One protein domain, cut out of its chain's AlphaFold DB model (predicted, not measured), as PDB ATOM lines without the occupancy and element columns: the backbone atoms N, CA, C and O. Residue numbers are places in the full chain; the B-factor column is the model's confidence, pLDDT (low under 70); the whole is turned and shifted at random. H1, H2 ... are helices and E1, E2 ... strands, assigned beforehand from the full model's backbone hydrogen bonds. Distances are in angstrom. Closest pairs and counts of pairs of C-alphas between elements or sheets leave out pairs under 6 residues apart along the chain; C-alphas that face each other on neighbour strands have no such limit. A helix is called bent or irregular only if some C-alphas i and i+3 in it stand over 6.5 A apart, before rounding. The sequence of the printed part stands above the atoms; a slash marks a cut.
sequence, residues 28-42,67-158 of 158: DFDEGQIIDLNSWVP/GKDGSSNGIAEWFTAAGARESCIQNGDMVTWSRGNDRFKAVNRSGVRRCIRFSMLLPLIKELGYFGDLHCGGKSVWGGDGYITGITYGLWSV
ATOM      1  N   ASP A  28     -25.522  24.829 -20.206       46.06
ATOM      2  CA  ASP A  28     -25.895  24.418 -18.840       46.06
ATOM      3  C   ASP A  28     -25.603  22.925 -18.592       46.06
ATOM      4  O   ASP A  28     -25.327  22.495 -17.470       46.06
ATOM      5  N   PHE A  29     -25.608  22.110 -19.654       44.94
ATOM      6  CA  PHE A  29     -25.215  20.700 -19.576       44.94
ATOM      7  C   PHE A  29     -23.728  20.495 -19.248       44.94
ATOM      8  O   PHE A  29     -23.425  19.492 -18.595       44.94
ATOM      9  N   ASP A  30     -22.848  21.412 -19.664       56.72
ATOM     10  CA  ASP A  30     -21.389  21.357 -19.456       56.72
ATOM     11  C   ASP A  30     -20.949  21.932 -18.088       56.72
ATOM     12  O   ASP A  30     -19.829  21.674 -17.617       56.72
ATOM     13  N   GLU A  31     -21.813  22.724 -17.446       60.28
ATOM     14  CA  GLU A  31     -21.597  23.295 -16.106       60.28
ATOM     15  C   GLU A  31     -22.213  22.428 -14.992       60.28
ATOM     16  O   GLU A  31     -21.741  22.456 -13.854       60.28
ATOM     17  N   GLY A  32     -23.212  21.603 -15.323       65.44
ATOM     18  CA  GLY A  32     -23.935  20.755 -14.375       65.44
ATOM     19  C   GLY A  32     -24.706  21.553 -13.336       65.44
ATOM     20  O   GLY A  32     -25.275  22.594 -13.649       65.44
ATOM     21  N   GLN A  33     -24.778  21.055 -12.097       72.62
ATOM     22  CA  GLN A  33     -25.451  21.811 -11.045       72.62
ATOM     23  C   GLN A  33     -24.609  23.028 -10.655       72.62
ATOM     24  O   GLN A  33     -23.517  22.867 -10.115       72.62
ATOM     25  N   ILE A  34     -25.149  24.230 -10.862       72.06
ATOM     26  CA  ILE A  34     -24.512  25.482 -10.451       72.06
ATOM     27  C   ILE A  34     -25.047  25.907  -9.081       72.06
ATOM     28  O   ILE A  34     -26.252  26.087  -8.901       72.06
ATOM     29  N   ILE A  35     -24.143  26.089  -8.122       75.50
ATOM     30  CA  ILE A  35     -24.416  26.606  -6.780       75.50
ATOM     31  C   ILE A  35     -23.816  28.010  -6.688       75.50
ATOM     32  O   ILE A  35     -22.593  28.161  -6.639       75.50
ATOM     33  N   ASP A  36     -24.675  29.030  -6.649       76.12
ATOM     34  CA  ASP A  36     -24.256  30.422  -6.465       76.12
ATOM     35  C   ASP A  36     -23.905  30.717  -5.003       76.12
ATOM     36  O   ASP A  36     -24.747  30.709  -4.107       76.12
ATOM     37  N   LEU A  37     -22.628  31.011  -4.774       74.06
ATOM     38  CA  LEU A  37     -22.058  31.279  -3.462       74.06
ATOM     39  C   LEU A  37     -22.418  32.672  -2.921       74.06
ATOM     40  O   LEU A  37     -22.259  32.900  -1.722       74.06
ATOM     41  N   ASN A  38     -22.880  33.603  -3.768       68.81
ATOM     42  CA  ASN A  38     -23.297  34.943  -3.339       68.81
ATOM     43  C   ASN A  38     -24.693  34.944  -2.704       68.81
ATOM     44  O   ASN A  38     -24.958  35.740  -1.803       68.81
ATOM     45  N   SER A  39     -25.585  34.070  -3.173       61.75
ATOM     46  CA  SER A  39     -26.943  33.902  -2.639       61.75
ATOM     47  C   SER A  39     -27.041  32.801  -1.576       61.75
ATOM     48  O   SER A  39     -28.022  32.747  -0.832       61.75
ATOM     49  N   TRP A  40     -26.013  31.958  -1.445       49.16
ATOM     50  CA  TRP A  40     -25.974  30.894  -0.445       49.16
ATOM     51  C   TRP A  40     -25.367  31.364   0.879       49.16
ATOM     52  O   TRP A  40     -24.157  31.559   1.012       49.16
ATOM     53  N   VAL A  41     -26.220  31.494   1.900       48.03
ATOM     54  CA  VAL A  41     -25.785  31.728   3.280       48.03
ATOM     55  C   VAL A  41     -25.544  30.375   3.960       48.03
ATOM     56  O   VAL A  41     -26.449  29.539   3.986       48.03
ATOM     57  N   PRO A  42     -24.363  30.125   4.548       43.28
ATOM     58  CA  PRO A  42     -24.032  28.813   5.086       43.28
ATOM     59  C   PRO A  42     -24.878  28.442   6.335       43.28
ATOM     60  O   PRO A  42     -24.460  28.744   7.449       43.28
ATOM     61  N   GLY A  67     -14.732  30.741 -20.398       53.75
ATOM     62  CA  GLY A  67     -14.151  31.863 -19.687       53.75
ATOM     63  C   GLY A  67     -12.660  32.111 -19.894       53.75
ATOM     64  O   GLY A  67     -12.055  31.543 -20.794       53.75
ATOM     65  N   LYS A  68     -12.073  32.971 -19.052       61.97
ATOM     66  CA  LYS A  68     -10.614  33.069 -18.807       61.97
ATOM     67  C   LYS A  68     -10.260  32.418 -17.470       61.97
ATOM     68  O   LYS A  68     -11.170  32.076 -16.718       61.97
ATOM     69  N   ASP A  69      -8.971  32.282 -17.155       62.53
ATOM     70  CA  ASP A  69      -8.484  31.861 -15.833       62.53
ATOM     71  C   ASP A  69      -9.251  32.598 -14.721       62.53
ATOM     72  O   ASP A  69      -9.179  33.824 -14.597       62.53
ATOM     73  N   GLY A  70     -10.070  31.858 -13.970       62.03
ATOM     74  CA  GLY A  70     -10.890  32.429 -12.904       62.03
ATOM     75  C   GLY A  70     -10.047  32.793 -11.690       62.03
ATOM     76  O   GLY A  70      -8.997  32.201 -11.442       62.03
ATOM     77  N   SER A  71     -10.518  33.745 -10.890       74.31
ATOM     78  CA  SER A  71      -9.898  34.067  -9.610       74.31
ATOM     79  C   SER A  71     -10.208  32.981  -8.584       74.31
ATOM     80  O   SER A  71     -11.337  32.809  -8.121       74.31
ATOM     81  N   SER A  72      -9.173  32.256  -8.167       76.12
ATOM     82  CA  SER A  72      -9.291  31.255  -7.105       76.12
ATOM     83  C   SER A  72      -9.570  31.879  -5.735       76.12
ATOM     84  O   SER A  72     -10.151  31.215  -4.879       76.12
ATOM     85  N   ASN A  73      -9.203  33.149  -5.514       80.94
ATOM     86  CA  ASN A  73      -9.248  33.795  -4.199       80.94
ATOM     87  C   ASN A  73     -10.672  33.881  -3.641       80.94
ATOM     88  O   ASN A  73     -10.920  33.439  -2.521       80.94
ATOM     89  N   GLY A  74     -11.623  34.381  -4.435       78.12
ATOM     90  CA  GLY A  74     -13.008  34.534  -3.989       78.12
ATOM     91  C   GLY A  74     -13.662  33.189  -3.664       78.12
ATOM     92  O   GLY A  74     -14.349  33.049  -2.653       78.12
ATOM     93  N   ILE A  75     -13.425  32.167  -4.479       84.06
ATOM     94  CA  ILE A  75     -13.973  30.832  -4.222       84.06
ATOM     95  C   ILE A  75     -13.269  30.186  -3.014       84.06
ATOM     96  O   ILE A  75     -13.935  29.645  -2.131       84.06
ATOM     97  N   ALA A  76     -11.942  30.296  -2.908       84.94
ATOM     98  CA  ALA A  76     -11.170  29.727  -1.802       84.94
ATOM     99  C   ALA A  76     -11.507  30.361  -0.443       84.94
ATOM    100  O   ALA A  76     -11.602  29.652   0.559       84.94
ATOM    101  N   GLU A  77     -11.713  31.678  -0.381       84.31
ATOM    102  CA  GLU A  77     -12.171  32.361   0.836       84.31
ATOM    103  C   GLU A  77     -13.502  31.795   1.325       84.31
ATOM    104  O   GLU A  77     -13.661  31.497   2.509       84.31
ATOM    105  N   TRP A  78     -14.445  31.588   0.402       85.12
ATOM    106  CA  TRP A  78     -15.741  31.030   0.752       85.12
ATOM    107  C   TRP A  78     -15.606  29.596   1.264       85.12
ATOM    108  O   TRP A  78     -16.147  29.268   2.316       85.12
ATOM    109  N   PHE A  79     -14.834  28.746   0.577       85.44
ATOM    110  CA  PHE A  79     -14.620  27.355   0.999       85.44
ATOM    111  C   PHE A  79     -13.929  27.280   2.367       85.44
ATOM    112  O   PHE A  79     -14.228  26.398   3.172       85.44
ATOM    113  N   THR A  80     -13.053  28.244   2.662       84.06
ATOM    114  CA  THR A  80     -12.409  28.391   3.972       84.06
ATOM    115  C   THR A  80     -13.438  28.737   5.047       84.06
ATOM    116  O   THR A  80     -13.462  28.093   6.095       84.06
ATOM    117  N   ALA A  81     -14.326  29.699   4.780       82.06
ATOM    118  CA  ALA A  81     -15.392  30.094   5.700       82.06
ATOM    119  C   ALA A  81     -16.450  28.992   5.901       82.06
ATOM    120  O   ALA A  81     -16.987  28.828   6.996       82.06
ATOM    121  N   ALA A  82     -16.731  28.207   4.860       78.88
ATOM    122  CA  ALA A  82     -17.665  27.092   4.914       78.88
ATOM    123  C   ALA A  82     -17.154  25.936   5.800       78.88
ATOM    124  O   ALA A  82     -17.962  25.203   6.372       78.88
ATOM    125  N   GLY A  83     -15.836  25.799   5.979       76.62
ATOM    126  CA  GLY A  83     -15.226  24.912   6.970       76.62
ATOM    127  C   GLY A  83     -15.359  23.420   6.642       76.62
ATOM    128  O   GLY A  83     -15.048  22.978   5.539       76.62
ATOM    129  N   ALA A  84     -15.794  22.618   7.620       76.06
ATOM    130  CA  ALA A  84     -15.837  21.151   7.530       76.06
ATOM    131  C   ALA A  84     -17.018  20.581   6.717       76.06
ATOM    132  O   ALA A  84     -17.261  19.376   6.759       76.06
ATOM    133  N   ARG A  85     -17.765  21.433   6.009       80.25
ATOM    134  CA  ARG A  85     -18.906  21.026   5.179       80.25
ATOM    135  C   ARG A  85     -18.457  20.170   4.005       80.25
ATOM    136  O   ARG A  85     -17.305  20.249   3.576       80.25
ATOM    137  N   GLU A  86     -19.380  19.385   3.471       83.25
ATOM    138  CA  GLU A  86     -19.129  18.505   2.337       83.25
ATOM    139  C   GLU A  86     -20.221  18.589   1.275       83.25
ATOM    140  O   GLU A  86     -21.355  18.969   1.553       83.25
ATOM    141  N   SER A  87     -19.854  18.230   0.047       80.25
ATOM    142  CA  SER A  87     -20.775  18.020  -1.067       80.25
ATOM    143  C   SER A  87     -20.664  16.575  -1.533       80.25
ATOM    144  O   SER A  87     -19.560  16.074  -1.755       80.25
ATOM    145  N   CYS A  88     -21.808  15.907  -1.667       81.25
ATOM    146  CA  CYS A  88     -21.879  14.552  -2.188       81.25
ATOM    147  C   CYS A  88     -22.246  14.564  -3.672       81.25
ATOM    148  O   CYS A  88     -23.313  15.037  -4.044       81.25
ATOM    149  N   ILE A  89     -21.377  13.987  -4.497       78.38
ATOM    150  CA  ILE A  89     -21.473  13.961  -5.958       78.38
ATOM    151  C   ILE A  89     -21.620  12.492  -6.386       78.38
ATOM    152  O   ILE A  89     -20.785  11.663  -5.995       78.38
ATOM    153  N   GLN A  90     -22.663  12.121  -7.140       80.12
ATOM    154  CA  GLN A  90     -22.786  10.744  -7.646       80.12
ATOM    155  C   GLN A  90     -21.743  10.478  -8.734       80.12
ATOM    156  O   GLN A  90     -21.110  11.395  -9.249       80.12
ATOM    157  N   ASN A  91     -21.510   9.210  -9.066       71.56
ATOM    158  CA  ASN A  91     -20.617   8.896 -10.176       71.56
ATOM    159  C   ASN A  91     -21.182   9.448 -11.495       71.56
ATOM    160  O   ASN A  91     -22.349   9.224 -11.797       71.56
ATOM    161  N   GLY A  92     -20.332  10.118 -12.272       64.44
ATOM    162  CA  GLY A  92     -20.683  10.798 -13.518       64.44
ATOM    163  C   GLY A  92     -21.210  12.222 -13.334       64.44
ATOM    164  O   GLY A  92     -21.290  12.969 -14.312       64.44
ATOM    165  N   ASP A  93     -21.506  12.631 -12.100       72.75
ATOM    166  CA  ASP A  93     -22.076  13.942 -11.825       72.75
ATOM    167  C   ASP A  93     -21.016  15.031 -11.772       72.75
ATOM    168  O   ASP A  93     -19.833  14.792 -11.505       72.75
ATOM    169  N   MET A  94     -21.478  16.259 -11.992       76.31
ATOM    170  CA  MET A  94     -20.661  17.451 -11.883       76.31
ATOM    171  C   MET A  94     -21.378  18.542 -11.087       76.31
ATOM    172  O   MET A  94     -22.579  18.770 -11.257       76.31
ATOM    173  N   VAL A  95     -20.610  19.216 -10.238       81.25
ATOM    174  CA  VAL A  95     -21.041  20.362  -9.437       81.25
ATOM    175  C   VAL A  95     -20.126  21.529  -9.755       81.25
ATOM    176  O   VAL A  95     -18.904  21.375  -9.763       81.25
ATOM    177  N   THR A  96     -20.721  22.690  -9.992       84.38
ATOM    178  CA  THR A  96     -20.028  23.955 -10.198       84.38
ATOM    179  C   THR A  96     -20.427  24.934  -9.103       84.38
ATOM    180  O   THR A  96     -21.600  25.230  -8.914       84.38
ATOM    181  N   TRP A  97     -19.449  25.477  -8.392       86.38
ATOM    182  CA  TRP A  97     -19.626  26.573  -7.451       86.38
ATOM    183  C   TRP A  97     -19.257  27.885  -8.132       86.38
ATOM    184  O   TRP A  97     -18.174  28.003  -8.710       86.38
ATOM    185  N   SER A  98     -20.148  28.869  -8.069       85.06
ATOM    186  CA  SER A  98     -19.974  30.166  -8.719       85.06
ATOM    187  C   SER A  98     -19.876  31.305  -7.710       85.06
ATOM    188  O   SER A  98     -20.626  31.358  -6.741       85.06
ATOM    189  N   ARG A  99     -18.966  32.257  -7.935       81.00
ATOM    190  CA  ARG A  99     -18.905  33.509  -7.166       81.00
ATOM    191  C   ARG A  99     -18.623  34.666  -8.112       81.00
ATOM    192  O   ARG A  99     -17.530  34.778  -8.652       81.00
ATOM    193  N   GLY A 100     -19.619  35.522  -8.335       81.25
ATOM    194  CA  GLY A 100     -19.522  36.541  -9.384       81.25
ATOM    195  C   GLY A 100     -19.338  35.875 -10.748       81.25
ATOM    196  O   GLY A 100     -20.160  35.042 -11.137       81.25
ATOM    197  N   ASN A 101     -18.248  36.188 -11.446       80.00
ATOM    198  CA  ASN A 101     -17.919  35.552 -12.722       80.00
ATOM    199  C   ASN A 101     -17.096  34.270 -12.561       80.00
ATOM    200  O   ASN A 101     -17.100  33.438 -13.464       80.00
ATOM    201  N   ASP A 102     -16.472  34.054 -11.405       81.69
ATOM    202  CA  ASP A 102     -15.621  32.894 -11.163       81.69
ATOM    203  C   ASP A 102     -16.450  31.619 -10.992       81.69
ATOM    204  O   ASP A 102     -17.566  31.629 -10.454       81.69
ATOM    205  N   ARG A 103     -15.899  30.503 -11.462       84.69
ATOM    206  CA  ARG A 103     -16.506  29.174 -11.460       84.69
ATOM    207  C   ARG A 103     -15.457  28.137 -11.085       84.69
ATOM    208  O   ARG A 103     -14.421  28.044 -11.737       84.69
ATOM    209  N   PHE A 104     -15.749  27.324 -10.077       85.25
ATOM    210  CA  PHE A 104     -14.979  26.130  -9.733       85.25
ATOM    211  C   PHE A 104     -15.859  24.903  -9.931       85.25
ATOM    212  O   PHE A 104     -16.966  24.860  -9.411       85.25
ATOM    213  N   LYS A 105     -15.382  23.901 -10.663       84.19
ATOM    214  CA  LYS A 105     -16.127  22.679 -10.987       84.19
ATOM    215  C   LYS A 105     -15.421  21.459 -10.434       84.19
ATOM    216  O   LYS A 105     -14.198  21.376 -10.509       84.19
ATOM    217  N   ALA A 106     -16.197  20.488  -9.967       83.25
ATOM    218  CA  ALA A 106     -15.751  19.134  -9.676       83.25
ATOM    219  C   ALA A 106     -16.648  18.120 -10.393       83.25
ATOM    220  O   ALA A 106     -17.870  18.252 -10.402       83.25
ATOM    221  N   VAL A 107     -16.031  17.099 -10.978       78.19
ATOM    222  CA  VAL A 107     -16.676  15.988 -11.683       78.19
ATOM    223  C   VAL A 107     -16.247  14.689 -11.017       78.19
ATOM    224  O   VAL A 107     -15.048  14.419 -10.915       78.19
ATOM    225  N   ASN A 108     -17.204  13.867 -10.590       78.25
ATOM    226  CA  ASN A 108     -16.908  12.563 -10.005       78.25
ATOM    227  C   ASN A 108     -16.850  11.475 -11.082       78.25
ATOM    228  O   ASN A 108     -17.825  11.201 -11.770       78.25
ATOM    229  N   ARG A 109     -15.693  10.828 -11.202       73.00
ATOM    230  CA  ARG A 109     -15.381   9.731 -12.129       73.00
ATOM    231  C   ARG A 109     -14.908   8.472 -11.400       73.00
ATOM    232  O   ARG A 109     -14.311   7.587 -12.004       73.00
ATOM    233  N   SER A 110     -15.127   8.393 -10.091       71.56
ATOM    234  CA  SER A 110     -14.546   7.346  -9.248       71.56
ATOM    235  C   SER A 110     -15.260   5.992  -9.331       71.56
ATOM    236  O   SER A 110     -14.851   5.049  -8.658       71.56
ATOM    237  N   GLY A 111     -16.339   5.885 -10.111       69.12
ATOM    238  CA  GLY A 111     -17.186   4.693 -10.201       69.12
ATOM    239  C   GLY A 111     -18.200   4.556  -9.057       69.12
ATOM    240  O   GLY A 111     -19.056   3.680  -9.113       69.12
ATOM    241  N   VAL A 112     -18.140   5.419  -8.034       76.56
ATOM    242  CA  VAL A 112     -19.011   5.397  -6.843       76.56
ATOM    243  C   VAL A 112     -19.368   6.814  -6.374       76.56
ATOM    244  O   VAL A 112     -18.707   7.780  -6.752       76.56
ATOM    245  N   ARG A 113     -20.395   6.964  -5.525       81.50
ATOM    246  CA  ARG A 113     -20.730   8.244  -4.867       81.50
ATOM    247  C   ARG A 113     -19.566   8.735  -4.000       81.50
ATOM    248  O   ARG A 113     -18.967   7.949  -3.266       81.50
ATOM    249  N   ARG A 114     -19.281  10.040  -4.032       79.75
ATOM    250  CA  ARG A 114     -18.223  10.673  -3.228       79.75
ATOM    251  C   ARG A 114     -18.750  11.886  -2.487       79.75
ATOM    252  O   ARG A 114     -19.233  12.815  -3.120       79.75
ATOM    253  N   CYS A 115     -18.599  11.894  -1.167       84.00
ATOM    254  CA  CYS A 115     -18.797  13.078  -0.338       84.00
ATOM    255  C   CYS A 115     -17.436  13.718  -0.071       84.00
ATOM    256  O   CYS A 115     -16.539  13.080   0.481       84.00
ATOM    257  N   ILE A 116     -17.260  14.945  -0.550       82.50
ATOM    258  CA  ILE A 116     -15.987  15.655  -0.532       82.50
ATOM    259  C   ILE A 116     -16.114  16.840   0.408       82.50
ATOM    260  O   ILE A 116     -16.934  17.734   0.187       82.50
ATOM    261  N   ARG A 117     -15.263  16.874   1.434       85.88
ATOM    262  CA  ARG A 117     -15.153  18.035   2.317       85.88
ATOM    263  C   ARG A 117     -14.588  19.221   1.553       85.88
ATOM    264  O   ARG A 117     -13.597  19.088   0.840       85.88
ATOM    265  N   PHE A 118     -15.147  20.402   1.771       86.25
ATOM    266  CA  PHE A 118     -14.667  21.640   1.161       86.25
ATOM    267  C   PHE A 118     -13.203  21.924   1.503       86.25
ATOM    268  O   PHE A 118     -12.447  22.381   0.647       86.25
ATOM    269  N   SER A 119     -12.751  21.529   2.695       84.38
ATOM    270  CA  SER A 119     -11.336  21.596   3.067       84.38
ATOM    271  C   SER A 119     -10.403  20.770   2.168       84.38
ATOM    272  O   SER A 119      -9.243  21.141   2.025       84.38
ATOM    273  N   MET A 120     -10.886  19.693   1.535       85.00
ATOM    274  CA  MET A 120     -10.116  18.900   0.564       85.00
ATOM    275  C   MET A 120     -10.090  19.538  -0.830       85.00
ATOM    276  O   MET A 120      -9.181  19.268  -1.607       85.00
ATOM    277  N   LEU A 121     -11.063  20.398  -1.142       85.12
ATOM    278  CA  LEU A 121     -11.128  21.134  -2.408       85.12
ATOM    279  C   LEU A 121     -10.290  22.422  -2.364       85.12
ATOM    280  O   LEU A 121      -9.825  22.885  -3.400       85.12
ATOM    281  N   LEU A 122     -10.029  22.977  -1.174       85.94
ATOM    282  CA  LEU A 122      -9.239  24.203  -0.995       85.94
ATOM    283  C   LEU A 122      -7.832  24.161  -1.619       85.94
ATOM    284  O   LEU A 122      -7.490  25.116  -2.322       85.94
ATOM    285  N   PRO A 123      -7.002  23.120  -1.394       81.19
ATOM    286  CA  PRO A 123      -5.694  23.031  -2.038       81.19
ATOM    287  C   PRO A 123      -5.809  23.003  -3.562       81.19
ATOM    288  O   PRO A 123      -5.049  23.695  -4.227       81.19
ATOM    289  N   LEU A 124      -6.814  22.299  -4.097       79.50
ATOM    290  CA  LEU A 124      -7.062  22.177  -5.536       79.50
ATOM    291  C   LEU A 124      -7.428  23.519  -6.172       79.50
ATOM    292  O   LEU A 124      -6.889  23.884  -7.210       79.50
ATOM    293  N   ILE A 125      -8.317  24.278  -5.525       82.56
ATOM    294  CA  ILE A 125      -8.721  25.616  -5.976       82.56
ATOM    295  C   ILE A 125      -7.506  26.551  -6.023       82.56
ATOM    296  O   ILE A 125      -7.315  27.278  -6.998       82.56
ATOM    297  N   LYS A 126      -6.667  26.529  -4.977       79.75
ATOM    298  CA  LYS A 126      -5.458  27.362  -4.897       79.75
ATOM    299  C   LYS A 126      -4.410  26.956  -5.927       79.75
ATOM    300  O   LYS A 126      -3.814  27.830  -6.544       79.75
ATOM    301  N   GLU A 127      -4.211  25.656  -6.121       74.69
ATOM    302  CA  GLU A 127      -3.286  25.106  -7.111       74.69
ATOM    303  C   GLU A 127      -3.689  25.519  -8.529       74.69
ATOM    304  O   GLU A 127      -2.862  26.075  -9.245       74.69
ATOM    305  N   LEU A 128      -4.966  25.360  -8.896       73.62
ATOM    306  CA  LEU A 128      -5.474  25.795 -10.201       73.62
ATOM    307  C   LEU A 128      -5.340  27.306 -10.425       73.62
ATOM    308  O   LEU A 128      -5.153  27.738 -11.555       73.62
ATOM    309  N   GLY A 129      -5.444  28.117  -9.369       70.19
ATOM    310  CA  GLY A 129      -5.224  29.560  -9.475       70.19
ATOM    311  C   GLY A 129      -3.752  29.978  -9.548       70.19
ATOM    312  O   GLY A 129      -3.473  31.115  -9.912       70.19
ATOM    313  N   TYR A 130      -2.815  29.098  -9.173       67.00
ATOM    314  CA  TYR A 130      -1.377  29.388  -9.159       67.00
ATOM    315  C   TYR A 130      -0.667  28.832 -10.398       67.00
ATOM    316  O   TYR A 130       0.164  29.509 -11.003       67.00
ATOM    317  N   PHE A 131      -1.002  27.603 -10.789       60.44
ATOM    318  CA  PHE A 131      -0.484  26.958 -11.986       60.44
ATOM    319  C   PHE A 131      -1.410  27.267 -13.158       60.44
ATOM    320  O   PHE A 131      -2.354  26.537 -13.443       60.44
ATOM    321  N   GLY A 132      -1.139  28.390 -13.821       53.84
ATOM    322  CA  GLY A 132      -1.764  28.718 -15.094       53.84
ATOM    323  C   GLY A 132      -1.411  27.668 -16.149       53.84
ATOM    324  O   GLY A 132      -0.239  27.476 -16.461       53.84
ATOM    325  N   ASP A 133      -2.456  27.044 -16.688       46.41
ATOM    326  CA  ASP A 133      -2.503  26.209 -17.888       46.41
ATOM    327  C   ASP A 133      -1.758  24.874 -17.916       46.41
ATOM    328  O   ASP A 133      -0.535  24.805 -17.864       46.41
ATOM    329  N   LEU A 134      -2.507  23.826 -18.282       50.28
ATOM    330  CA  LEU A 134      -1.938  22.778 -19.132       50.28
ATOM    331  C   LEU A 134      -2.817  22.358 -20.320       50.28
ATOM    332  O   LEU A 134      -2.262  21.810 -21.270       50.28
ATOM    333  N   HIS A 135      -4.143  22.572 -20.347       49.56
ATOM    334  CA  HIS A 135      -4.996  21.882 -21.345       49.56
ATOM    335  C   HIS A 135      -5.971  22.759 -22.158       49.56
ATOM    336  O   HIS A 135      -6.547  22.253 -23.119       49.56
ATOM    337  N   CYS A 136      -6.142  24.052 -21.850       55.69
ATOM    338  CA  CYS A 136      -7.205  24.872 -22.465       55.69
ATOM    339  C   CYS A 136      -6.777  26.257 -22.982       55.69
ATOM    340  O   CYS A 136      -7.645  27.068 -23.310       55.69
ATOM    341  N   GLY A 137      -5.473  26.530 -23.091       58.66
ATOM    342  CA  GLY A 137      -4.942  27.752 -23.708       58.66
ATOM    343  C   GLY A 137      -5.463  29.049 -23.077       58.66
ATOM    344  O   GLY A 137      -5.921  29.929 -23.809       58.66
ATOM    345  N   GLY A 138      -5.472  29.131 -21.744       60.91
ATOM    346  CA  GLY A 138      -5.862  30.312 -20.966       60.91
ATOM    347  C   GLY A 138      -7.369  30.526 -20.810       60.91
ATOM    348  O   GLY A 138      -7.808  31.591 -20.371       60.91
ATOM    349  N   LYS A 139      -8.190  29.553 -21.237       63.38
ATOM    350  CA  LYS A 139      -9.657  29.612 -21.085       63.38
ATOM    351  C   LYS A 139     -10.163  29.007 -19.775       63.38
ATOM    352  O   LYS A 139     -11.197  29.388 -19.237       63.38
ATOM    353  N   SER A 140      -9.461  27.999 -19.280       66.56
ATOM    354  CA  SER A 140      -9.814  27.322 -18.036       66.56
ATOM    355  C   SER A 140      -8.649  26.475 -17.567       66.56
ATOM    356  O   SER A 140      -8.035  25.785 -18.378       66.56
ATOM    357  N   VAL A 141      -8.410  26.419 -16.266       66.25
ATOM    358  CA  VAL A 141      -7.387  25.535 -15.702       66.25
ATOM    359  C   VAL A 141      -8.060  24.257 -15.218       66.25
ATOM    360  O   VAL A 141      -9.083  24.318 -14.535       66.25
ATOM    361  N   TRP A 142      -7.505  23.100 -15.583       66.44
ATOM    362  CA  TRP A 142      -8.008  21.781 -15.195       66.44
ATOM    363  C   TRP A 142      -6.945  20.988 -14.449       66.44
ATOM    364  O   TRP A 142      -5.772  21.022 -14.812       66.44
ATOM    365  N   GLY A 143      -7.387  20.232 -13.451       60.31
ATOM    366  CA  GLY A 143      -6.585  19.263 -12.720       60.31
ATOM    367  C   GLY A 143      -7.383  17.986 -12.471       60.31
ATOM    368  O   GLY A 143      -8.612  17.956 -12.577       60.31
ATOM    369  N   GLY A 144      -6.687  16.900 -12.166       59.41
ATOM    370  CA  GLY A 144      -7.313  15.618 -11.861       59.41
ATOM    371  C   GLY A 144      -6.402  14.746 -11.013       59.41
ATOM    372  O   GLY A 144      -5.188  14.922 -11.036       59.41
ATOM    373  N   ASP A 145      -7.008  13.833 -10.253       51.59
ATOM    374  CA  ASP A 145      -6.365  12.692  -9.579       51.59
ATOM    375  C   ASP A 145      -5.167  12.982  -8.643       51.59
ATOM    376  O   ASP A 145      -4.556  12.044  -8.138       51.59
ATOM    377  N   GLY A 146      -4.863  14.248  -8.335       50.38
ATOM    378  CA  GLY A 146      -3.771  14.625  -7.430       50.38
ATOM    379  C   GLY A 146      -4.088  14.366  -5.952       50.38
ATOM    380  O   GLY A 146      -3.399  13.596  -5.289       50.38
ATOM    381  N   TYR A 147      -5.149  14.991  -5.428       59.19
ATOM    382  CA  TYR A 147      -5.512  14.900  -4.001       59.19
ATOM    383  C   TYR A 147      -6.771  14.072  -3.729       59.19
ATOM    384  O   TYR A 147      -6.985  13.626  -2.601       59.19
ATOM    385  N   ILE A 148      -7.620  13.869  -4.741       66.38
ATOM    386  CA  ILE A 148      -8.866  13.109  -4.616       66.38
ATOM    387  C   ILE A 148      -8.987  12.188  -5.829       66.38
ATOM    388  O   ILE A 148      -9.298  12.632  -6.932       66.38
ATOM    389  N   THR A 149      -8.723  10.899  -5.620       69.94
ATOM    390  CA  THR A 149      -8.744   9.893  -6.687       69.94
ATOM    391  C   THR A 149     -10.128   9.769  -7.318       69.94
ATOM    392  O   THR A 149     -11.131   9.586  -6.618       69.94
ATOM    393  N   GLY A 150     -10.171   9.803  -8.648       68.44
ATOM    394  CA  GLY A 150     -11.393   9.695  -9.427       68.44
ATOM    395  C   GLY A 150     -12.214  10.979  -9.433       68.44
ATOM    396  O   GLY A 150     -13.399  10.911  -9.737       68.44
ATOM    397  N   ILE A 151     -11.630  12.130  -9.087       73.50
ATOM    398  CA  ILE A 151     -12.265  13.443  -9.232       73.50
ATOM    399  C   ILE A 151     -11.447  14.291 -10.205       73.50
ATOM    400  O   ILE A 151     -10.232  14.441 -10.069       73.50
ATOM    401  N   THR A 152     -12.137  14.894 -11.168       75.75
ATOM    402  CA  THR A 152     -11.581  15.919 -12.058       75.75
ATOM    403  C   THR A 152     -12.139  17.276 -11.659       75.75
ATOM    404  O   THR A 152     -13.325  17.379 -11.355       75.75
ATOM    405  N   TYR A 153     -11.321  18.321 -11.655       76.81
ATOM    406  CA  TYR A 153     -11.708  19.647 -11.180       76.81
ATOM    407  C   TYR A 153     -11.184  20.750 -12.098       76.81
ATOM    408  O   TYR A 153     -10.162  20.578 -12.762       76.81
ATOM    409  N   GLY A 154     -11.887  21.882 -12.156       78.94
ATOM    410  CA  GLY A 154     -11.530  22.987 -13.046       78.94
ATOM    411  C   GLY A 154     -11.937  24.362 -12.529       78.94
ATOM    412  O   GLY A 154     -12.850  24.474 -11.715       78.94
ATOM    413  N   LEU A 155     -11.255  25.401 -13.010       74.88
ATOM    414  CA  LEU A 155     -11.440  26.804 -12.627       74.88
ATOM    415  C   LEU A 155     -11.489  27.695 -13.879       74.88
ATOM    416  O   LEU A 155     -10.625  27.584 -14.751       74.88
ATOM    417  N   TRP A 156     -12.492  28.571 -13.976       79.06
ATOM    418  CA  TRP A 156     -12.636  29.566 -15.052       79.06
ATOM    419  C   TRP A 156     -13.499  30.754 -14.601       79.06
ATOM    420  O   TRP A 156     -14.112  30.704 -13.540       79.06
ATOM    421  N   SER A 157     -13.560  31.813 -15.402       74.81
ATOM    422  CA  SER A 157     -14.427  32.980 -15.200       74.81
ATOM    423  C   SER A 157     -15.201  33.303 -16.466       74.81
ATOM    424  O   SER A 157     -14.571  33.515 -17.497       74.81
ATOM    425  N   VAL A 158     -16.529  33.409 -16.386       71.38
ATOM    426  CA  VAL A 158     -17.392  33.818 -17.517       71.38
ATOM    427  C   VAL A 158     -17.309  35.306 -17.854       71.38
ATOM    428  O   VAL A 158     -16.996  36.124 -16.954       71.38
TER     429      VAL A 158
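AT A GLANCE: This is residues 28 to 42 and 67 to 158 of the 158 residues of an uncharacterized protein of Pseudogymnoascus sp. VKM F-4281 (FW-2241) (UniProt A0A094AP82). A twisted sheet of five strands has two helices, H2 and H3, lying side by side over one face, while short H1 lies on the other face, which is otherwise bare. A small two-stranded ribbon, E2 with E5, sits where H2 ends and H3 begins. The printed part has 107 residues, with three named helices and seven named strands in the order H1 E1 H2 E2 E3 E4 E5 H3 E6 E7; the class is mixed, helices and strands. The large sheet is mixed, in the order E1 E3 E4 E7 E6, and the small one is antiparallel. The whole is compact, with a radius of gyration of the C-alphas of 12.6 A and spans of 31 by 30 by 26 A.

IN THESE COORDINATES: H1, residues 28 to 31, begins at C-alpha 28 (-25.895, 24.418, -18.840). E1 is residues 33 to 36. H2, residues 72 to 82, is 15.2 A long and is followed by E2, residues 86 to 89. E3, residues 94 to 99, is 16.8 A long, and E4, residues 102 to 108, is 20.4 A, from C-alpha 102 (-15.621, 32.894, -11.163). E5, residues 114 to 117, runs directly into H3, residues 118 to 130, 18.5 A long. H3 is only just irregular: C-alphas 120 and 123 are 6.6 A apart. E6 is residues 141 to 144. E7, residues 151 to 157, is 20.5 A long and ends at C-alpha 157 (-14.427, 32.980, -15.200).

HOW THE PARTS SIT: Edge strand E1 is parallel to E3, with N 35 and O 96 2.8 A apart. E3 and E4 are an antiparallel hairpin, with N 97 and O 104 at 2.8 A. E4 and E7 are antiparallel, with N 103 and O 156 at 2.7 A. E6 and E7 are a hairpin, with N 143 and O 153 at 2.9 A. H2 and H3 are on the same face, making two layers, helices on one face of a sheet. H2 runs across the strands at a height over the sheet of 9.4 A; H3 runs slantwise to them at 9.2 A. They touch, closest at the C-alphas of Ser 72 and Gly 129, 5.0 A, at a shallow tilt of 13 degrees, opposite ways. H1 is on the opposite face, at a height of 8.4 A. E2 and E5 are antiparallel, with N 89 and O 114 at 2.8 A. Every O i to N i+4 pair is within hydrogen-bond range in H2, and 7 of 9 in H3; H1 is too short for such a pair.

THE WHOLE: The farthest C-alphas, those of Pro 42 and Gly 137, are 34.6 A apart. Residues 43 to 66 are not printed; the gap from C-alpha 42 to C-alpha 67 is 26.8 A. Of the links printed whole, none is long. The mean pLDDT of the printed part is 72.3, and residues 130 to 150 are among those under 70.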